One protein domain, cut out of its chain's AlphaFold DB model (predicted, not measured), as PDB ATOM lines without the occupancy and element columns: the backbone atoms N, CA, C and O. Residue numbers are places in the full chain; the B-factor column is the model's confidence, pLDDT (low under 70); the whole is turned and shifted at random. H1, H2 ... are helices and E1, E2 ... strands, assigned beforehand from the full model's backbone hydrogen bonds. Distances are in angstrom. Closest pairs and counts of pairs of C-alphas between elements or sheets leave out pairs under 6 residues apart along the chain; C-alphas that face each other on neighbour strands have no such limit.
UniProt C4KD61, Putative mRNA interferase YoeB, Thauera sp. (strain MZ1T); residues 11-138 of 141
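AT A GLANCE: This is residues 11 to 138 of the 141 residues of the protein "Putative mRNA interferase YoeB" of Thauera sp. (strain MZ1T) (UniProt C4KD61). A four-stranded, strongly twisted sheet forms the middle of the domain, with a helical hairpin on one face, H2 over the strands and H1 beside them. A smaller three-stranded sheet lies loosely over the other face, its E7 coming nearest at E4, and residues 95 to 100 of a long loop stick out. The printed part has 128 residues with two named helices and seven named strands, in the order E1 H1 H2 E2 E3 E4 E5 E6 E7; the class is mixed. The larger sheet runs E1 E4 E3 E2 and is mixed, while the sheet E5 E6 E7 is antiparallel. The whole is compact, with a radius of gyration of the C-alphas of 14.1 A and spans of 38 by 33 by 28 A.

IN THESE COORDINATES: E1, residues 11 to 13, begins at C-alpha 11 (204.067, -64.187, 272.719). H1, residues 15 to 27, measures 18.3 A, and H2, residues 29 to 41, 18.4 A. E2 is residues 63 to 67, E3 residues 73 to 78 and E4 residues 82 to 87, which ends at C-alpha 87 (196.866, -72.237, 280.259). E5 is residues 112 to 115; E6, residues 120 to 127, spans 22.2 A; E7, residues 130 to 137, spans 22.6 A and ends at C-alpha 137 (185.252, -77.916, 289.824).

HOW THE PARTS SIT: E1 and E4 are parallel, with N 12 and O 83 at 2.8 A. E2, E3 and E4 form a meander, each strand the antiparallel neighbour of the one before: N 66 and O 74 are 2.9 A apart, N 84 and O 77 3.0 A. E1, H1 H2 and E2 make a split strand-helix-strand unit, two strands that run the same way with E4 and E3 between them, and its crossover is left-handed. H2 is on this sheet, making two layers, a helix on one face of a sheet; its height over the sheet is 9.5 A, it lies over E3, and it runs along the strands, its line and that of E3 standing at 22 degrees on the local plane. H1 is on the same face, at a height of 7.5 A, but only just over none of the strands, with 2 C-alphas falling on E4. The helical hairpin H1 and H2 touches at Trp 24 and Ala 32, C-alphas 5.0 A apart, at a steep tilt of 39 degrees, opposite ways. In both helices every O i to N i+4 pair is within hydrogen-bond range. E5, E6 and E7 form a second meander, with N 114 and O 122 at 2.9 A and N 123 and O 134 at 2.7 A. The closest C-alphas of E4 and E7, those of Leu 86 and Val 133, are 7.2 A apart. E3 and E7 are only just apart, at 8.4 A.

THE WHOLE: The C-alphas of Arg 44 and Gly 98, the two farthest apart, are 41.1 A from each other. The printed part has no cut. The links H2 to E2 and E4 to E5 are long, and residues 95 to 100 stand free. The mean pLDDT of the printed part is 72.8; residues 57 to 61 and 90 to 138 are under 70.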
ATOM      1  N   ALA A  11     204.743 -63.045 272.106       92.38
ATOM      2  CA  ALA A  11     204.067 -64.187 272.719       92.38
ATOM      3  C   ALA A  11     205.079 -65.043 273.494       92.38
ATOM      4  O   ALA A  11     206.060 -65.514 272.921       92.38
ATOM      5  N   VAL A  12     204.822 -65.253 274.780       91.75
ATOM      6  CA  VAL A  12     205.587 -66.127 275.677       91.75
ATOM      7  C   VAL A  12     204.664 -67.252 276.132       91.75
ATOM      8  O   VAL A  12     203.517 -66.993 276.492       91.75
ATOM      9  N   PHE A  13     205.142 -68.494 276.115       88.31
ATOM     10  CA  PHE A  13     204.354 -69.668 276.494       88.31
ATOM     11  C   PHE A  13     204.915 -70.281 277.770       88.31
ATOM     12  O   PHE A  13     206.108 -70.578 277.826       88.31
ATOM     13  N   GLN A  14     204.059 -70.470 278.774       82.25
ATOM     14  CA  GLN A  14     204.413 -71.269 279.943       82.25
ATOM     15  C   GLN A  14     204.481 -72.761 279.567       82.25
ATOM     16  O   GLN A  14     203.770 -73.181 278.644       82.25
ATOM     17  N   PRO A  15     205.314 -73.569 280.247       79.62
ATOM     18  CA  PRO A  15     205.408 -75.006 279.997       79.62
ATOM     19  C   PRO A  15     204.045 -75.710 280.014       79.62
ATOM     20  O   PRO A  15     203.738 -76.471 279.102       79.62
ATOM     21  N   GLU A  16     203.181 -75.370 280.971       78.88
ATOM     22  CA  GLU A  16     201.839 -75.942 281.125       78.88
ATOM     23  C   GLU A  16     200.960 -75.672 279.899       78.88
ATOM     24  O   GLU A  16     200.244 -76.553 279.426       78.88
ATOM     25  N   PHE A  17     201.058 -74.472 279.320       87.50
ATOM     26  CA  PHE A  17     200.346 -74.139 278.089       87.50
ATOM     27  C   PHE A  17     200.820 -74.996 276.905       87.50
ATOM     28  O   PHE A  17     200.016 -75.391 276.058       87.50
ATOM     29  N   LEU A  18     202.128 -75.253 276.810       88.50
ATOM     30  CA  LEU A  18     202.695 -76.069 275.735       88.50
ATOM     31  C   LEU A  18     202.296 -77.538 275.870       88.50
ATOM     32  O   LEU A  18     202.018 -78.181 274.856       88.50
ATOM     33  N   GLU A  19     202.223 -78.051 277.094       86.69
ATOM     34  CA  GLU A  19     201.696 -79.386 277.372       86.69
ATOM     35  C   GLU A  19     200.215 -79.490 276.997       86.69
ATOM     36  O   GLU A  19     199.849 -80.378 276.232       86.69
ATOM     37  N   ASP A  20     199.384 -78.525 277.409       87.75
ATOM     38  CA  ASP A  20     197.968 -78.464 277.024       87.75
ATOM     39  C   ASP A  20     197.790 -78.474 275.499       87.75
ATOM     40  O   ASP A  20     196.927 -79.167 274.954       87.75
ATOM     41  N   LEU A  21     198.597 -77.678 274.790       92.44
ATOM     42  CA  LEU A  21     198.572 -77.619 273.332       92.44
ATOM     43  C   LEU A  21     199.008 -78.951 272.709       92.44
ATOM     44  O   LEU A  21     198.392 -79.376 271.730       92.44
ATOM     45  N   SER A  22     200.040 -79.592 273.256       92.19
ATOM     46  CA  SER A  22     200.544 -80.884 272.777       92.19
ATOM     47  C   SER A  22     199.482 -81.968 272.941       92.19
ATOM     48  O   SER A  22     199.129 -82.621 271.956       92.19
ATOM     49  N   ASP A  23     198.861 -82.049 274.120       90.38
ATOM     50  CA  ASP A  23     197.728 -82.934 274.379       90.38
ATOM     51  C   ASP A  23     196.608 -82.698 273.359       90.38
ATOM     52  O   ASP A  23     196.085 -83.639 272.767       90.38
ATOM     53  N   TRP A  24     196.236 -81.437 273.104       93.62
ATOM     54  CA  TRP A  24     195.188 -81.135 272.131       93.62
ATOM     55  C   TRP A  24     195.554 -81.555 270.707       93.62
ATOM     56  O   TRP A  24     194.677 -81.975 269.949       93.62
ATOM     57  N   VAL A  25     196.821 -81.430 270.310       94.62
ATOM     58  CA  VAL A  25     197.283 -81.864 268.985       94.62
ATOM     59  C   VAL A  25     197.126 -83.376 268.821       94.62
ATOM     60  O   VAL A  25     196.754 -83.825 267.730       94.62
ATOM     61  N   GLU A  26     197.360 -84.137 269.889       93.31
ATOM     62  CA  GLU A  26     197.233 -85.592 269.913       93.31
ATOM     63  C   GLU A  26     195.775 -86.055 270.018       93.31
ATOM     64  O   GLU A  26     195.347 -86.916 269.247       93.31
ATOM     65  N   THR A  27     194.986 -85.461 270.920       91.56
ATOM     66  CA  THR A  27     193.642 -85.956 271.253       91.56
ATOM     67  C   THR A  27     192.529 -85.301 270.440       91.56
ATOM     68  O   THR A  27     191.595 -85.978 270.018       91.56
ATOM     69  N   GLU A  28     192.586 -83.983 270.212       94.00
ATOM     70  CA  GLU A  28     191.496 -83.236 269.571       94.00
ATOM     71  C   GLU A  28     192.000 -82.053 268.727       94.00
ATOM     72  O   GLU A  28     191.964 -80.876 269.103       94.00
ATOM     73  N   ARG A  29     192.401 -82.362 267.490       94.81
ATOM     74  CA  ARG A  29     192.976 -81.385 266.551       94.81
ATOM     75  C   ARG A  29     192.108 -80.151 266.279       94.81
ATOM     76  O   ARG A  29     192.647 -79.108 265.911       94.81
ATOM     77  N   ARG A  30     190.778 -80.246 266.400       95.44
ATOM     78  CA  ARG A  30     189.876 -79.088 266.226       95.44
ATOM     79  C   ARG A  30     190.091 -78.061 267.338       95.44
ATOM     80  O   ARG A  30     190.238 -76.876 267.044       95.44
ATOM     81  N   THR A  31     190.197 -78.527 268.576       94.19
ATOM     82  CA  THR A  31     190.461 -77.694 269.751       94.19
ATOM     83  C   THR A  31     191.873 -77.112 269.705       94.19
ATOM     84  O   THR A  31     192.032 -75.910 269.914       94.19
ATOM     85  N   ALA A  32     192.879 -77.889 269.276       96.19
ATOM     86  CA  ALA A  32     194.236 -77.375 269.046       96.19
ATOM     87  C   ALA A  32     194.266 -76.220 268.031       96.19
ATOM     88  O   ALA A  32     194.865 -75.172 268.277       96.19
ATOM     89  N   LYS A  33     193.580 -76.378 266.889       97.31
ATOM     90  CA  LYS A  33     193.472 -75.314 265.877       97.31
ATOM     91  C   LYS A  33     192.812 -74.068 266.454       97.31
ATOM     92  O   LYS A  33     193.318 -72.968 266.244       97.31
ATOM     93  N   ARG A  34     191.731 -74.238 267.221       96.94
ATOM     94  CA  ARG A  34     191.036 -73.127 267.874       96.94
ATOM     95  C   ARG A  34     191.927 -72.399 268.881       96.94
ATOM     96  O   ARG A  34     191.935 -71.172 268.912       96.94
ATOM     97  N   LEU A  35     192.707 -73.133 269.671       96.06
ATOM     98  CA  LEU A  35     193.676 -72.551 270.597       96.06
ATOM     99  C   LEU A  35     194.752 -71.750 269.848       96.06
ATOM    100  O   LEU A  35     195.028 -70.607 270.207       96.06
ATOM    101  N   LEU A  36     195.293 -72.291 268.753       96.94
ATOM    102  CA  LEU A  36     196.271 -71.591 267.914       96.94
ATOM    103  C   LEU A  36     195.702 -70.329 267.245       96.94
ATOM    104  O   LEU A  36     196.430 -69.351 267.072       96.94
ATOM    105  N   GLU A  37     194.419 -70.310 266.875       96.88
ATOM    106  CA  GLU A  37     193.750 -69.088 266.402       96.88
ATOM    107  C   GLU A  37     193.754 -67.996 267.474       96.88
ATOM    108  O   GLU A  37     194.082 -66.845 267.178       96.88
ATOM    109  N   LEU A  38     193.443 -68.355 268.725       95.94
ATOM    110  CA  LEU A  38     193.491 -67.422 269.851       95.94
ATOM    111  C   LEU A  38     194.917 -66.915 270.082       95.94
ATOM    112  O   LEU A  38     195.112 -65.707 270.192       95.94
ATOM    113  N   VAL A  39     195.916 -67.804 270.061       95.19
ATOM    114  CA  VAL A  39     197.338 -67.441 270.210       95.19
ATOM    115  C   VAL A  39     197.783 -66.418 269.164       95.19
ATOM    116  O   VAL A  39     198.540 -65.504 269.473       95.19
ATOM    117  N   LYS A  40     197.286 -66.525 267.928       94.50
ATOM    118  CA  LYS A  40     197.591 -65.562 266.857       94.50
ATOM    119  C   LYS A  40     196.843 -64.236 267.006       94.50
ATOM    120  O   LYS A  40     197.346 -63.205 266.558       94.50
ATOM    121  N   ALA A  41     195.643 -64.256 267.583       94.38
ATOM    122  CA  ALA A  41     194.788 -63.079 267.717       94.38
ATOM    123  C   ALA A  41     195.158 -62.208 268.928       94.38
ATOM    124  O   ALA A  41     195.187 -60.982 268.818       94.38
ATOM    125  N   VAL A  42     195.461 -62.829 270.072       94.75
ATOM    126  CA  VAL A  42     195.668 -62.133 271.352       94.75
ATOM    127  C   VAL A  42     196.786 -61.081 271.297       94.75
ATOM    128  O   VAL A  42     196.530 -59.970 271.749       94.75
ATOM    129  N   PRO A  43     197.973 -61.326 270.705       92.69
ATOM    130  CA  PRO A  43     199.038 -60.320 270.659       92.69
ATOM    131  C   PRO A  43     198.681 -59.033 269.910       92.69
ATOM    132  O   PRO A  43     199.301 -57.997 270.155       92.69
ATOM    133  N   ARG A  44     197.706 -59.104 268.992       91.69
ATOM    134  CA  ARG A  44     197.219 -57.959 268.211       91.69
ATOM    135  C   ARG A  44     196.170 -57.173 268.979       91.69
ATOM    136  O   ARG A  44     196.237 -55.954 269.038       91.69
ATOM    137  N   ASP A  45     195.219 -57.883 269.578       92.12
ATOM    138  CA  ASP A  45     194.077 -57.284 270.256       92.12
ATOM    139  C   ASP A  45     193.802 -58.006 271.581       92.12
ATOM    140  O   ASP A  45     192.857 -58.789 271.646       92.12
ATOM    141  N   PRO A  46     194.572 -57.760 272.659       92.12
ATOM    142  CA  PRO A  46     194.491 -58.556 273.887       92.12
ATOM    143  C   PRO A  46     193.127 -58.503 274.579       92.12
ATOM    144  O   PRO A  46     192.708 -59.486 275.181       92.12
ATOM    145  N   PHE A  47     192.387 -57.405 274.442       93.50
ATOM    146  CA  PHE A  47     191.146 -57.159 275.191       93.50
ATOM    147  C   PHE A  47     189.864 -57.333 274.366       93.50
ATOM    148  O   PHE A  47     188.767 -57.152 274.884       93.50
ATOM    149  N   LYS A  48     189.977 -57.654 273.070       92.25
ATOM    150  CA  LYS A  48     188.831 -57.758 272.152       92.25
ATOM    151  C   LYS A  48     189.015 -58.864 271.105       92.25
ATOM    152  O   LYS A  48     190.075 -59.476 270.983       92.25
ATOM    153  N   GLY A  49     187.959 -59.131 270.343       92.81
ATOM    154  CA  GLY A  49     187.973 -60.091 269.240       92.81
ATOM    155  C   GLY A  49     187.471 -61.480 269.629       92.81
ATOM    156  O   GLY A  49     186.588 -61.628 270.472       92.81
ATOM    157  N   ILE A  50     188.002 -62.507 268.965       94.12
ATOM    158  CA  ILE A  50     187.482 -63.875 269.058       94.12
ATOM    159  C   ILE A  50     187.606 -64.466 270.466       94.12
ATOM    160  O   ILE A  50     188.549 -64.168 271.202       94.12
ATOM    161  N   GLY A  51     186.665 -65.352 270.799       90.25
ATOM    162  CA  GLY A  51     186.683 -66.104 272.049       90.25
ATOM    163  C   GLY A  51     186.151 -65.337 273.256       90.25
ATOM    164  O   GLY A  51     186.447 -65.757 274.357       90.25
ATOM    165  N   SER A  52     185.381 -64.258 273.082       91.88
ATOM    166  CA  SER A  52     184.747 -63.503 274.181       91.88
ATOM    167  C   SER A  52     185.723 -63.183 275.328       91.88
ATOM    168  O   SER A  52     185.699 -63.867 276.350       91.88
ATOM    169  N   PRO A  53     186.630 -62.207 275.142       91.25
ATOM    170  CA  PRO A  53     187.642 -61.885 276.142       91.25
ATOM    171  C   PRO A  53     187.005 -61.401 277.445       91.25
ATOM    172  O   PRO A  53     186.220 -60.455 277.439       91.25
ATOM    173  N   GLU A  54     187.366 -62.033 278.557       86.88
ATOM    174  CA  GLU A  54     186.804 -61.760 279.881       86.88
ATOM    175  C   GLU A  54     187.949 -61.517 280.891       86.88
ATOM    176  O   GLU A  54     188.834 -62.374 281.018       86.88
ATOM    177  N   PRO A  55     187.972 -60.370 281.609       84.56
ATOM    178  CA  PRO A  55     189.015 -60.068 282.585       84.56
ATOM    179  C   PRO A  55     188.850 -60.897 283.864       84.56
ATOM    180  O   PRO A  55     187.787 -60.913 284.491       84.56
ATOM    181  N   LEU A  56     189.937 -61.513 284.317       77.69
ATOM    182  CA  LEU A  56     189.994 -62.341 285.521       77.69
ATOM    183  C   LEU A  56     190.527 -61.536 286.714       77.69
ATOM    184  O   LEU A  56     191.604 -61.793 287.244       77.69
ATOM    185  N   LYS A  57     189.724 -60.571 287.176       63.59
ATOM    186  CA  LYS A  57     190.099 -59.540 288.169       63.59
ATOM    187  C   LYS A  57     190.667 -60.047 289.506       63.59
ATOM    188  O   LYS A  57     191.250 -59.262 290.243       63.59
ATOM    189  N   CYS A  58     190.479 -61.317 289.857       55.94
ATOM    190  CA  CYS A  58     191.016 -61.892 291.098       55.94
ATOM    191  C   CYS A  58     192.470 -62.361 290.995       55.94
ATOM    192  O   CYS A  58     193.071 -62.629 292.027       55.94
ATOM    193  N   LEU A  59     193.020 -62.447 289.781       55.00
ATOM    194  CA  LEU A  59     194.396 -62.879 289.515       55.00
ATOM    195  C   LEU A  59     195.386 -61.717 289.389       55.00
ATOM    196  O   LEU A  59     196.582 -61.932 289.226       55.00
ATOM    197  N   GLY A  60     194.869 -60.491 289.415       58.12
ATOM    198  CA  GLY A  60     195.559 -59.290 288.968       58.12
ATOM    199  C   GLY A  60     194.772 -58.611 287.850       58.12
ATOM    200  O   GLY A  60     193.999 -59.245 287.130       58.12
ATOM    201  N   SER A  61     194.951 -57.299 287.719       63.38
ATOM    202  CA  SER A  61     194.212 -56.457 286.767       63.38
ATOM    203  C   SER A  61     194.462 -56.817 285.297       63.38
ATOM    204  O   SER A  61     193.682 -56.426 284.430       63.38
ATOM    205  N   ASP A  62     195.507 -57.601 285.029       83.69
ATOM    206  CA  ASP A  62     196.040 -57.831 283.689       83.69
ATOM    207  C   ASP A  62     195.861 -59.268 283.181       83.69
ATOM    208  O   ASP A  62     196.363 -59.614 282.111       83.69
ATOM    209  N   VAL A  63     195.137 -60.119 283.915       85.06
ATOM    210  CA  VAL A  63     194.879 -61.508 283.507       85.06
ATOM    211  C   VAL A  63     193.529 -61.626 282.820       85.06
ATOM    212  O   VAL A  63     192.516 -61.104 283.287       85.06
ATOM    213  N   TRP A  64     193.513 -62.342 281.705       89.44
ATOM    214  CA  TRP A  64     192.372 -62.455 280.813       89.44
ATOM    215  C   TRP A  64     192.136 -63.901 280.406       89.44
ATOM    216  O   TRP A  64     193.050 -64.724 280.369       89.44
ATOM    217  N   SER A  65     190.884 -64.195 280.075       88.75
ATOM    218  CA  SER A  65     190.481 -65.483 279.527       88.75
ATOM    219  C   SER A  65     189.731 -65.327 278.213       88.75
ATOM    220  O   SER A  65     189.052 -64.328 277.981       88.75
ATOM    221  N   ARG A  66     189.850 -66.336 277.348       92.50
ATOM    222  CA  ARG A  66     189.050 -66.493 276.127       92.50
ATOM    223  C   ARG A  66     188.538 -67.911 275.987       92.50
ATOM    224  O   ARG A  66     189.234 -68.869 276.299       92.50
ATOM    225  N   ARG A  67     187.335 -68.058 275.450       91.06
ATOM    226  CA  ARG A  67     186.673 -69.328 275.153       91.06
ATOM    227  C   ARG A  67     187.349 -70.061 274.003       91.06
ATOM    228  O   ARG A  67     187.381 -69.566 272.874       91.06
ATOM    229  N   ILE A  68     187.842 -71.261 274.307       92.44
ATOM    230  CA  ILE A  68     188.279 -72.244 273.312       92.44
ATOM    231  C   ILE A  68     187.066 -73.095 272.933       92.44
ATOM    232  O   ILE A  68     186.680 -73.129 271.768       92.44
ATOM    233  N   THR A  69     186.428 -73.699 273.938       87.00
ATOM    234  CA  THR A  69     185.170 -74.452 273.828       87.00
ATOM    235  C   THR A  69     184.167 -73.928 274.862       87.00
ATOM    236  O   THR A  69     184.424 -72.916 275.521       87.00
ATOM    237  N   GLN A  70     183.004 -74.577 275.002       81.00
ATOM    238  CA  GLN A  70     182.074 -74.256 276.093       81.00
ATOM    239  C   GLN A  70     182.745 -74.468 277.453       81.00
ATOM    240  O   GLN A  70     182.642 -73.603 278.323       81.00
ATOM    241  N   GLU A  71     183.522 -75.545 277.572       78.81
ATOM    242  CA  GLU A  71     184.263 -75.881 278.779       78.81
ATOM    243  C   GLU A  71     185.584 -75.122 278.843       78.81
ATOM    244  O   GLU A  71     185.779 -74.339 279.751       78.81
ATOM    245  N   HIS A  72     186.488 -75.255 277.877       83.44
ATOM    246  CA  HIS A  72     187.875 -74.816 278.053       83.44
ATOM    247  C   HIS A  72     188.113 -73.335 277.740       83.44
ATOM    248  O   HIS A  72     187.496 -72.746 276.838       83.44
ATOM    249  N   ARG A  73     189.057 -72.729 278.471       87.38
ATOM    250  CA  ARG A  73     189.516 -71.350 278.276       87.38
ATOM    251  C   ARG A  73     191.020 -71.294 278.007       87.38
ATOM    252  O   ARG A  73     191.779 -72.084 278.549       87.38
ATOM    253  N   CYS A  74     191.418 -70.330 277.187       90.94
ATOM    254  CA  CYS A  74     192.791 -69.875 277.028       90.94
ATOM    255  C   CYS A  74     192.998 -68.718 278.004       90.94
ATOM    256  O   CYS A  74     192.297 -67.708 277.897       90.94
ATOM    257  N   VAL A  75     193.913 -68.882 278.955       89.12
ATOM    258  CA  VAL A  75     194.219 -67.892 279.991       89.12
ATOM    259  C   VAL A  75     195.572 -67.263 279.687       89.12
ATOM    260  O   VAL A  75     196.542 -67.968 279.408       89.12
ATOM    261  N   TYR A  76     195.639 -65.935 279.730       90.19
ATOM    262  CA  TYR A  76     196.855 -65.183 279.438       90.19
ATOM    263  C   TYR A  76     196.972 -63.921 280.292       90.19
ATOM    264  O   TYR A  76     195.973 -63.326 280.700       90.19
ATOM    265  N   LEU A  77     198.209 -63.501 280.536       88.12
ATOM    266  CA  LEU A  77     198.566 -62.261 281.217       88.12
ATOM    267  C   LEU A  77     199.050 -61.237 280.187       88.12
ATOM    268  O   LEU A  77     199.881 -61.544 279.329       88.12
ATOM    269  N   VAL A  78     198.529 -60.016 280.278       90.88
ATOM    270  CA  VAL A  78     198.910 -58.900 279.412       90.88
ATOM    271  C   VAL A  78     199.962 -58.051 280.118       90.88
ATOM    272  O   VAL A  78     199.715 -57.509 281.186       90.88
ATOM    273  N   LYS A  79     201.147 -57.916 279.527       88.25
ATOM    274  CA  LYS A  79     202.189 -56.985 279.982       88.25
ATOM    275  C   LYS A  79     202.412 -55.913 278.920       88.25
ATOM    276  O   LYS A  79     201.930 -56.028 277.798       88.25
ATOM    277  N   ALA A  80     203.162 -54.870 279.273       85.50
ATOM    278  CA  ALA A  80     203.414 -53.735 278.384       85.50
ATOM    279  C   ALA A  80     204.063 -54.129 277.040       85.50
ATOM    280  O   ALA A  80     203.828 -53.468 276.033       85.50
ATOM    281  N   ASP A  81     204.871 -55.193 277.021       87.38
ATOM    282  CA  ASP A  81     205.672 -55.631 275.872       87.38
ATOM    283  C   ASP A  81     205.338 -57.050 275.374       87.38
ATOM    284  O   ASP A  81     205.723 -57.436 274.266       87.38
ATOM    285  N   ARG A  82     204.614 -57.844 276.172       89.94
ATOM    286  CA  ARG A  82     204.394 -59.272 275.911       89.94
ATOM    287  C   ARG A  82     203.043 -59.784 276.400       89.94
ATOM    288  O   ARG A  82     202.423 -59.210 277.290       89.94
ATOM    289  N   ILE A  83     202.635 -60.911 275.831       92.75
ATOM    290  CA  ILE A  83     201.536 -61.751 276.302       92.75
ATOM    291  C   ILE A  83     202.140 -63.040 276.832       92.75
ATOM    292  O   ILE A  83     202.842 -63.735 276.100       92.75
ATOM    293  N   GLU A  84     201.835 -63.374 278.077       90.50
ATOM    294  CA  GLU A  84     202.214 -64.652 278.672       90.50
ATOM    295  C   GLU A  84     200.999 -65.577 278.644       90.50
ATOM    296  O   GLU A  84     200.012 -65.340 279.337       90.50
ATOM    297  N   PHE A  85     201.047 -66.609 277.805       90.00
ATOM    298  CA  PHE A  85     200.033 -67.655 277.749       90.00
ATOM    299  C   PHE A  85     200.268 -68.643 278.887       90.00
ATOM    300  O   PHE A  85     201.316 -69.287 278.944       90.00
ATOM    301  N   LEU A  86     199.292 -68.730 279.789       84.19
ATOM    302  CA  LEU A  86     199.399 -69.467 281.046       84.19
ATOM    303  C   LEU A  86     198.799 -70.868 280.928       84.19
ATOM    304  O   LEU A  86     199.410 -71.834 281.358       84.19
ATOM    305  N   GLN A  87     197.607 -70.976 280.331       84.25
ATOM    306  CA  GLN A  87     196.866 -72.237 280.259       84.25
ATOM    307  C   GLN A  87     196.010 -72.312 278.989       84.25
ATOM    308  O   GLN A  87     195.401 -71.317 278.582       84.25
ATOM    309  N   GLY A  88     195.984 -73.480 278.345       86.81
ATOM    310  CA  GLY A  88     195.262 -73.760 277.096       86.81
ATOM    311  C   GLY A  88     194.181 -74.834 277.238       86.81
ATOM    312  O   GLY A  88     193.494 -75.173 276.271       86.81
ATOM    313  N   ARG A  89     194.018 -75.395 278.434       80.44
ATOM    314  CA  ARG A  89     193.032 -76.425 278.750       80.44
ATOM    315  C   ARG A  89     192.638 -76.313 280.209       80.44
ATOM    316  O   ARG A  89     193.482 -76.067 281.053       80.44
ATOM    317  N   TYR A  90     191.376 -76.574 280.538       67.88
ATOM    318  CA  TYR A  90     191.062 -76.858 281.941       67.88
ATOM    319  C   TYR A  90     191.549 -78.266 282.274       67.88
ATOM    320  O   TYR A  90     190.850 -79.239 281.998       67.88
ATOM    321  N   HIS A  91     192.754 -78.357 282.831       53.19
ATOM    322  CA  HIS A  91     193.298 -79.578 283.418       53.19
ATOM    323  C   HIS A  91     193.399 -79.433 284.935       53.19
ATOM    324  O   HIS A  91     193.859 -78.413 285.451       53.19
ATOM    325  N   TYR A  92     192.976 -80.481 285.643       45.06
ATOM    326  CA  TYR A  92     193.259 -80.666 287.062       45.06
ATOM    327  C   TYR A  92     194.673 -81.210 287.179       45.06
ATOM    328  O   TYR A  92     194.888 -82.408 286.998       45.06
ATOM    329  N   ARG A  93     195.641 -80.355 287.495       35.09
ATOM    330  CA  ARG A  93     196.945 -80.836 287.941       35.09
ATOM    331  C   ARG A  93     197.176 -80.376 289.367       35.09
ATOM    332  O   ARG A  93     197.600 -79.257 289.621       35.09
ATOM    333  N   PHE A  94     196.868 -81.266 290.304       34.06
ATOM    334  CA  PHE A  94     197.350 -81.137 291.669       34.06
ATOM    335  C   PHE A  94     198.810 -81.605 291.670       34.06
ATOM    336  O   PHE A  94     199.081 -82.788 291.461       34.06
ATOM    337  N   LEU A  95     199.762 -80.690 291.848       31.44
ATOM    338  CA  LEU A  95     201.155 -81.051 292.113       31.44
ATOM    339  C   LEU A  95     201.255 -81.521 293.570       31.44
ATOM    340  O   LEU A  95     201.562 -80.763 294.480       31.44
ATOM    341  N   GLY A  96     200.939 -82.796 293.782       28.12
ATOM    342  CA  GLY A  96     201.144 -83.512 295.034       28.12
ATOM    343  C   GLY A  96     201.422 -84.972 294.712       28.12
ATOM    344  O   GLY A  96     200.590 -85.643 294.103       28.12
ATOM    345  N   ALA A  97     202.621 -85.435 295.063       31.73
ATOM    346  CA  ALA A  97     203.143 -86.764 294.768       31.73
ATOM    347  C   ALA A  97     202.089 -87.886 294.935       31.73
ATOM    348  O   ALA A  97     201.632 -88.166 296.040       31.73
ATOM    349  N   GLY A  98     201.732 -88.552 293.831       34.62
ATOM    350  CA  GLY A  98     201.101 -89.878 293.849       34.62
ATOM    351  C   GLY A  98     199.572 -89.978 293.979       34.62
ATOM    352  O   GLY A  98     199.083 -91.087 294.188       34.62
ATOM    353  N   ALA A  99     198.789 -88.904 293.840       31.70
ATOM    354  CA  ALA A  99     197.328 -88.989 293.983       31.70
ATOM    355  C   ALA A  99     196.577 -88.996 292.635       31.70
ATOM    356  O   ALA A  99     196.785 -88.139 291.780       31.70
ATOM    357  N   ARG A 100     195.657 -89.962 292.471       32.38
ATOM    358  CA  ARG A 100     194.628 -89.972 291.413       32.38
ATOM    359  C   ARG A 100     193.845 -88.653 291.421       32.38
ATOM    360  O   ARG A 100     193.683 -88.042 292.469       32.38
ATOM    361  N   SER A 101     193.332 -88.251 290.259       36.97
ATOM    362  CA  SER A 101     192.490 -87.065 290.067       36.97
ATOM    363  C   SER A 101     191.336 -87.014 291.078       36.97
ATOM    364  O   SER A 101     190.356 -87.747 290.930       36.97
ATOM    365  N   PHE A 102     191.437 -86.157 292.095       33.41
ATOM    366  CA  PHE A 102     190.339 -85.868 293.015       33.41
ATOM    367  C   PHE A 102     189.814 -84.449 292.772       33.41
ATOM    368  O   PHE A 102     190.604 -83.542 292.506       33.41
ATOM    369  N   PRO A 103     188.492 -84.230 292.874       37.81
ATOM    370  CA  PRO A 103     187.937 -82.885 292.928       37.81
ATOM    371  C   PRO A 103     188.564 -82.137 294.110       37.81
ATOM    372  O   PRO A 103     188.618 -82.665 295.224       37.81
ATOM    373  N   LEU A 104     189.046 -80.915 293.867       41.94
ATOM    374  CA  LEU A 104     189.495 -80.009 294.923       41.94
ATOM    375  C   LEU A 104     188.281 -79.654 295.784       41.94
ATOM    376  O   LEU A 104     187.516 -78.756 295.445       41.94
ATOM    377  N   LYS A 105     188.078 -80.413 296.868       41.91
ATOM    378  CA  LYS A 105     186.988 -80.179 297.823       41.91
ATOM    379  C   LYS A 105     187.129 -78.820 298.506       41.91
ATOM    380  O   LYS A 105     186.125 -78.205 298.838       41.91
ATOM    381  N   GLU A 106     188.365 -78.351 298.679       42.97
ATOM    382  CA  GLU A 106     188.687 -77.091 299.339       42.97
ATOM    383  C   GLU A 106     189.851 -76.387 298.633       42.97
ATOM    384  O   GLU A 106     190.656 -77.003 297.930       42.97
ATOM    385  N   ASN A 107     189.910 -75.066 298.794       49.44
ATOM    386  CA  ASN A 107     190.938 -74.222 298.200       49.44
ATOM    387  C   ASN A 107     192.252 -74.381 298.993       49.44
ATOM    388  O   ASN A 107     192.218 -74.166 300.207       49.44
ATOM    389  N   PRO A 108     193.392 -74.731 298.366       51.53
ATOM    390  CA  PRO A 108     194.653 -74.857 299.086       51.53
ATOM    391  C   PRO A 108     195.036 -73.533 299.758       51.53
ATOM    392  O   PRO A 108     194.808 -72.448 299.215       51.53
ATOM    393  N   SER A 109     195.628 -73.609 300.948       46.22
ATOM    394  CA  SER A 109     196.133 -72.441 301.669       46.22
ATOM    395  C   SER A 109     197.121 -71.660 300.792       46.22
ATOM    396  O   SER A 109     198.085 -72.217 300.280       46.22
ATOM    397  N   GLY A 110     196.862 -70.361 300.598       51.81
ATOM    398  CA  GLY A 110     197.658 -69.489 299.721       51.81
ATOM    399  C   GLY A 110     197.102 -69.308 298.304       51.81
ATOM    400  O   GLY A 110     197.626 -68.483 297.558       51.81
ATOM    401  N   PHE A 111     196.019 -70.005 297.943       52.47
ATOM    402  CA  PHE A 111     195.351 -69.820 296.658       52.47
ATOM    403  C   PHE A 111     194.143 -68.877 296.782       52.47
ATOM    404  O   PHE A 111     193.259 -69.076 297.616       52.47
ATOM    405  N   GLY A 112     194.055 -67.854 295.932       55.22
ATOM    406  CA  GLY A 112     192.812 -67.114 295.688       55.22
ATOM    407  C   GLY A 112     191.877 -67.943 294.808       55.22
ATOM    408  O   GLY A 112     192.351 -68.754 294.020       55.22
ATOM    409  N   SER A 113     190.553 -67.782 294.917       54.72
ATOM    410  CA  SER A 113     189.643 -68.473 293.994       54.72
ATOM    411  C   SER A 113     188.427 -67.648 293.570       54.72
ATOM    412  O   SER A 113     187.881 -66.866 294.354       54.72
ATOM    413  N   ARG A 114     187.976 -67.821 292.317       55.91
ATOM    414  CA  ARG A 114     186.772 -67.166 291.768       55.91
ATOM    415  C   ARG A 114     186.013 -68.046 290.787       55.91
ATOM    416  O   ARG A 114     186.612 -68.728 289.964       55.91
ATOM    417  N   ARG A 115     184.683 -68.009 290.890       54.19
ATOM    418  CA  ARG A 115     183.761 -68.710 289.989       54.19
ATOM    419  C   ARG A 115     183.883 -68.108 288.588       54.19
ATOM    420  O   ARG A 115     183.778 -66.890 288.452       54.19
ATOM    421  N   ILE A 116     184.180 -68.950 287.603       55.06
ATOM    422  CA  ILE A 116     184.290 -68.582 286.185       55.06
ATOM    423  C   ILE A 116     182.945 -68.834 285.497       55.06
ATOM    424  O   ILE A 116     182.494 -68.021 284.699       55.06
ATOM    425  N   ASP A 117     182.298 -69.945 285.849       56.62
ATOM    426  CA  ASP A 117     180.951 -70.320 285.428       56.62
ATOM    427  C   ASP A 117     180.268 -71.158 286.521       56.62
ATOM    428  O   ASP A 117     180.814 -71.350 287.612       56.62
ATOM    429  N   ASP A 118     179.062 -71.647 286.245       51.50
ATOM    430  CA  ASP A 118     178.254 -72.392 287.212       51.50
ATOM    431  C   ASP A 118     178.964 -73.649 287.742       51.50
ATOM    432  O   ASP A 118     178.687 -74.073 288.861       51.50
ATOM    433  N   THR A 119     179.943 -74.193 287.016       49.81
ATOM    434  CA  THR A 119     180.592 -75.474 287.324       49.81
ATOM    435  C   THR A 119     182.069 -75.323 287.719       49.81
ATOM    436  O   THR A 119     182.603 -76.158 288.454       49.81
ATOM    437  N   HIS A 120     182.746 -74.255 287.292       57.25
ATOM    438  CA  HIS A 120     184.196 -74.105 287.424       57.25
ATOM    439  C   HIS A 120     184.600 -72.867 288.229       57.25
ATOM    440  O   HIS A 120     184.093 -71.754 288.054       57.25
ATOM    441  N   ARG A 121     185.601 -73.054 289.087       59.53
ATOM    442  CA  ARG A 121     186.318 -72.012 289.817       59.53
ATOM    443  C   ARG A 121     187.764 -72.002 289.347       59.53
ATOM    444  O   ARG A 121     188.371 -73.050 289.192       59.53
ATOM    445  N   LEU A 122     188.338 -70.829 289.147       62.88
ATOM    446  CA  LEU A 122     189.777 -70.691 288.987       62.88
ATOM    447  C   LEU A 122     190.368 -70.544 290.386       62.88
ATOM    448  O   LEU A 122     189.937 -69.648 291.111       62.88
ATOM    449  N   ALA A 123     191.289 -71.417 290.773       61.75
ATOM    450  CA  ALA A 123     192.174 -71.254 291.917       61.75
ATOM    451  C   ALA A 123     193.550 -70.795 291.432       61.75
ATOM    452  O   ALA A 123     194.036 -71.212 290.383       61.75
ATOM    453  N   CYS A 124     194.186 -69.904 292.173       60.34
ATOM    454  CA  CYS A 124     195.453 -69.332 291.756       60.34
ATOM    455  C   CYS A 124     196.361 -68.993 292.919       60.34
ATOM    456  O   CYS A 124     195.897 -68.446 293.917       60.34
ATOM    457  N   CYS A 125     197.655 -69.198 292.745       54.78
ATOM    458  CA  CYS A 125     198.665 -68.628 293.623       54.78
ATOM    459  C   CYS A 125     199.691 -67.861 292.786       54.78
ATOM    460  O   CYS A 125     199.876 -68.115 291.593       54.78
ATOM    461  N   VAL A 126     200.332 -66.881 293.416       52.88
ATOM    462  CA  VAL A 126     201.525 -66.242 292.865       52.88
ATOM    463  C   VAL A 126     202.716 -66.895 293.556       52.88
ATOM    464  O   VAL A 126     202.909 -66.699 294.754       52.88
ATOM    465  N   GLU A 127     203.494 -67.677 292.813       50.97
ATOM    466  CA  GLU A 127     204.746 -68.270 293.290       50.97
ATOM    467  C   GLU A 127     205.923 -67.511 292.671       50.97
ATOM    468  O   GLU A 127     206.267 -67.665 291.497       50.97
ATOM    469  N   GLY A 128     206.536 -66.619 293.456       59.56
ATOM    470  CA  GLY A 128     207.620 -65.759 292.978       59.56
ATOM    471  C   GLY A 128     207.151 -64.773 291.899       59.56
ATOM    472  O   GLY A 128     206.377 -63.863 292.190       59.56
ATOM    473  N   GLN A 129     207.641 -64.930 290.662       45.50
ATOM    474  CA  GLN A 129     207.214 -64.146 289.486       45.50
ATOM    475  C   GLN A 129     206.201 -64.887 288.593       45.50
ATOM    476  O   GLN A 129     205.775 -64.334 287.577       45.50
ATOM    477  N   ALA A 130     205.836 -66.125 288.941       41.91
ATOM    478  CA  ALA A 130     204.923 -66.951 288.166       41.91
ATOM    479  C   ALA A 130     203.510 -66.898 288.758       41.91
ATOM    480  O   ALA A 130     203.312 -67.041 289.966       41.91
ATOM    481  N   LEU A 131     202.515 -66.696 287.895       56.78
ATOM    482  CA  LEU A 131     201.113 -66.888 288.248       56.78
ATOM    483  C   LEU A 131     200.742 -68.333 287.919       56.78
ATOM    484  O   LEU A 131     200.669 -68.695 286.744       56.78
ATOM    485  N   VAL A 132     200.480 -69.136 288.945       56.94
ATOM    486  CA  VAL A 132     199.986 -70.503 288.780       56.94
ATOM    487  C   VAL A 132     198.466 -70.450 288.757       56.94
ATOM    488  O   VAL A 132     197.826 -69.979 289.699       56.94
ATOM    489  N   VAL A 133     197.883 -70.925 287.660       57.34
ATOM    490  CA  VAL A 133     196.437 -70.992 287.457       57.34
ATOM    491  C   VAL A 133     196.015 -72.458 287.466       57.34
ATOM    492  O   VAL A 133     196.411 -73.229 286.602       57.34
ATOM    493  N   SER A 134     195.196 -72.842 288.443       57.75
ATOM    494  CA  SER A 134     194.641 -74.188 288.592       57.75
ATOM    495  C   SER A 134     193.119 -74.109 288.640       57.75
ATOM    496  O   SER A 134     192.558 -73.419 289.478       57.75
ATOM    497  N   ALA A 135     192.401 -74.810 287.768       52.41
ATOM    498  CA  ALA A 135     190.940 -74.825 287.827       52.41
ATOM    499  C   ALA A 135     190.427 -75.884 288.826       52.41
ATOM    500  O   ALA A 135     190.876 -77.028 288.818       52.41
ATOM    501  N   CYS A 136     189.449 -75.521 289.658       49.38
ATOM    502  CA  CYS A 136     188.707 -76.401 290.562       49.38
ATOM    503  C   CYS A 136     187.252 -76.513 290.084       49.38
ATOM    504  O   CYS A 136     186.583 -75.492 289.932       49.38
ATOM    505  N   ARG A 137     186.710 -77.722 289.903       42.31
ATOM    506  CA  ARG A 137     185.252 -77.916 289.824       42.31
ATOM    507  C   ARG A 137     184.690 -77.869 291.230       42.31
ATOM    508  O   ARG A 137     185.230 -78.526 292.119       42.31
ATOM    509  N   TYR A 138     183.591 -77.149 291.408       40.06
ATOM    510  CA  TYR A 138     182.739 -77.421 292.554       40.06
ATOM    511  C   TYR A 138     182.009 -78.738 292.265       40.06
ATOM    512  O   TYR A 138     181.402 -78.888 291.205       40.06
TER     513      TYR A 138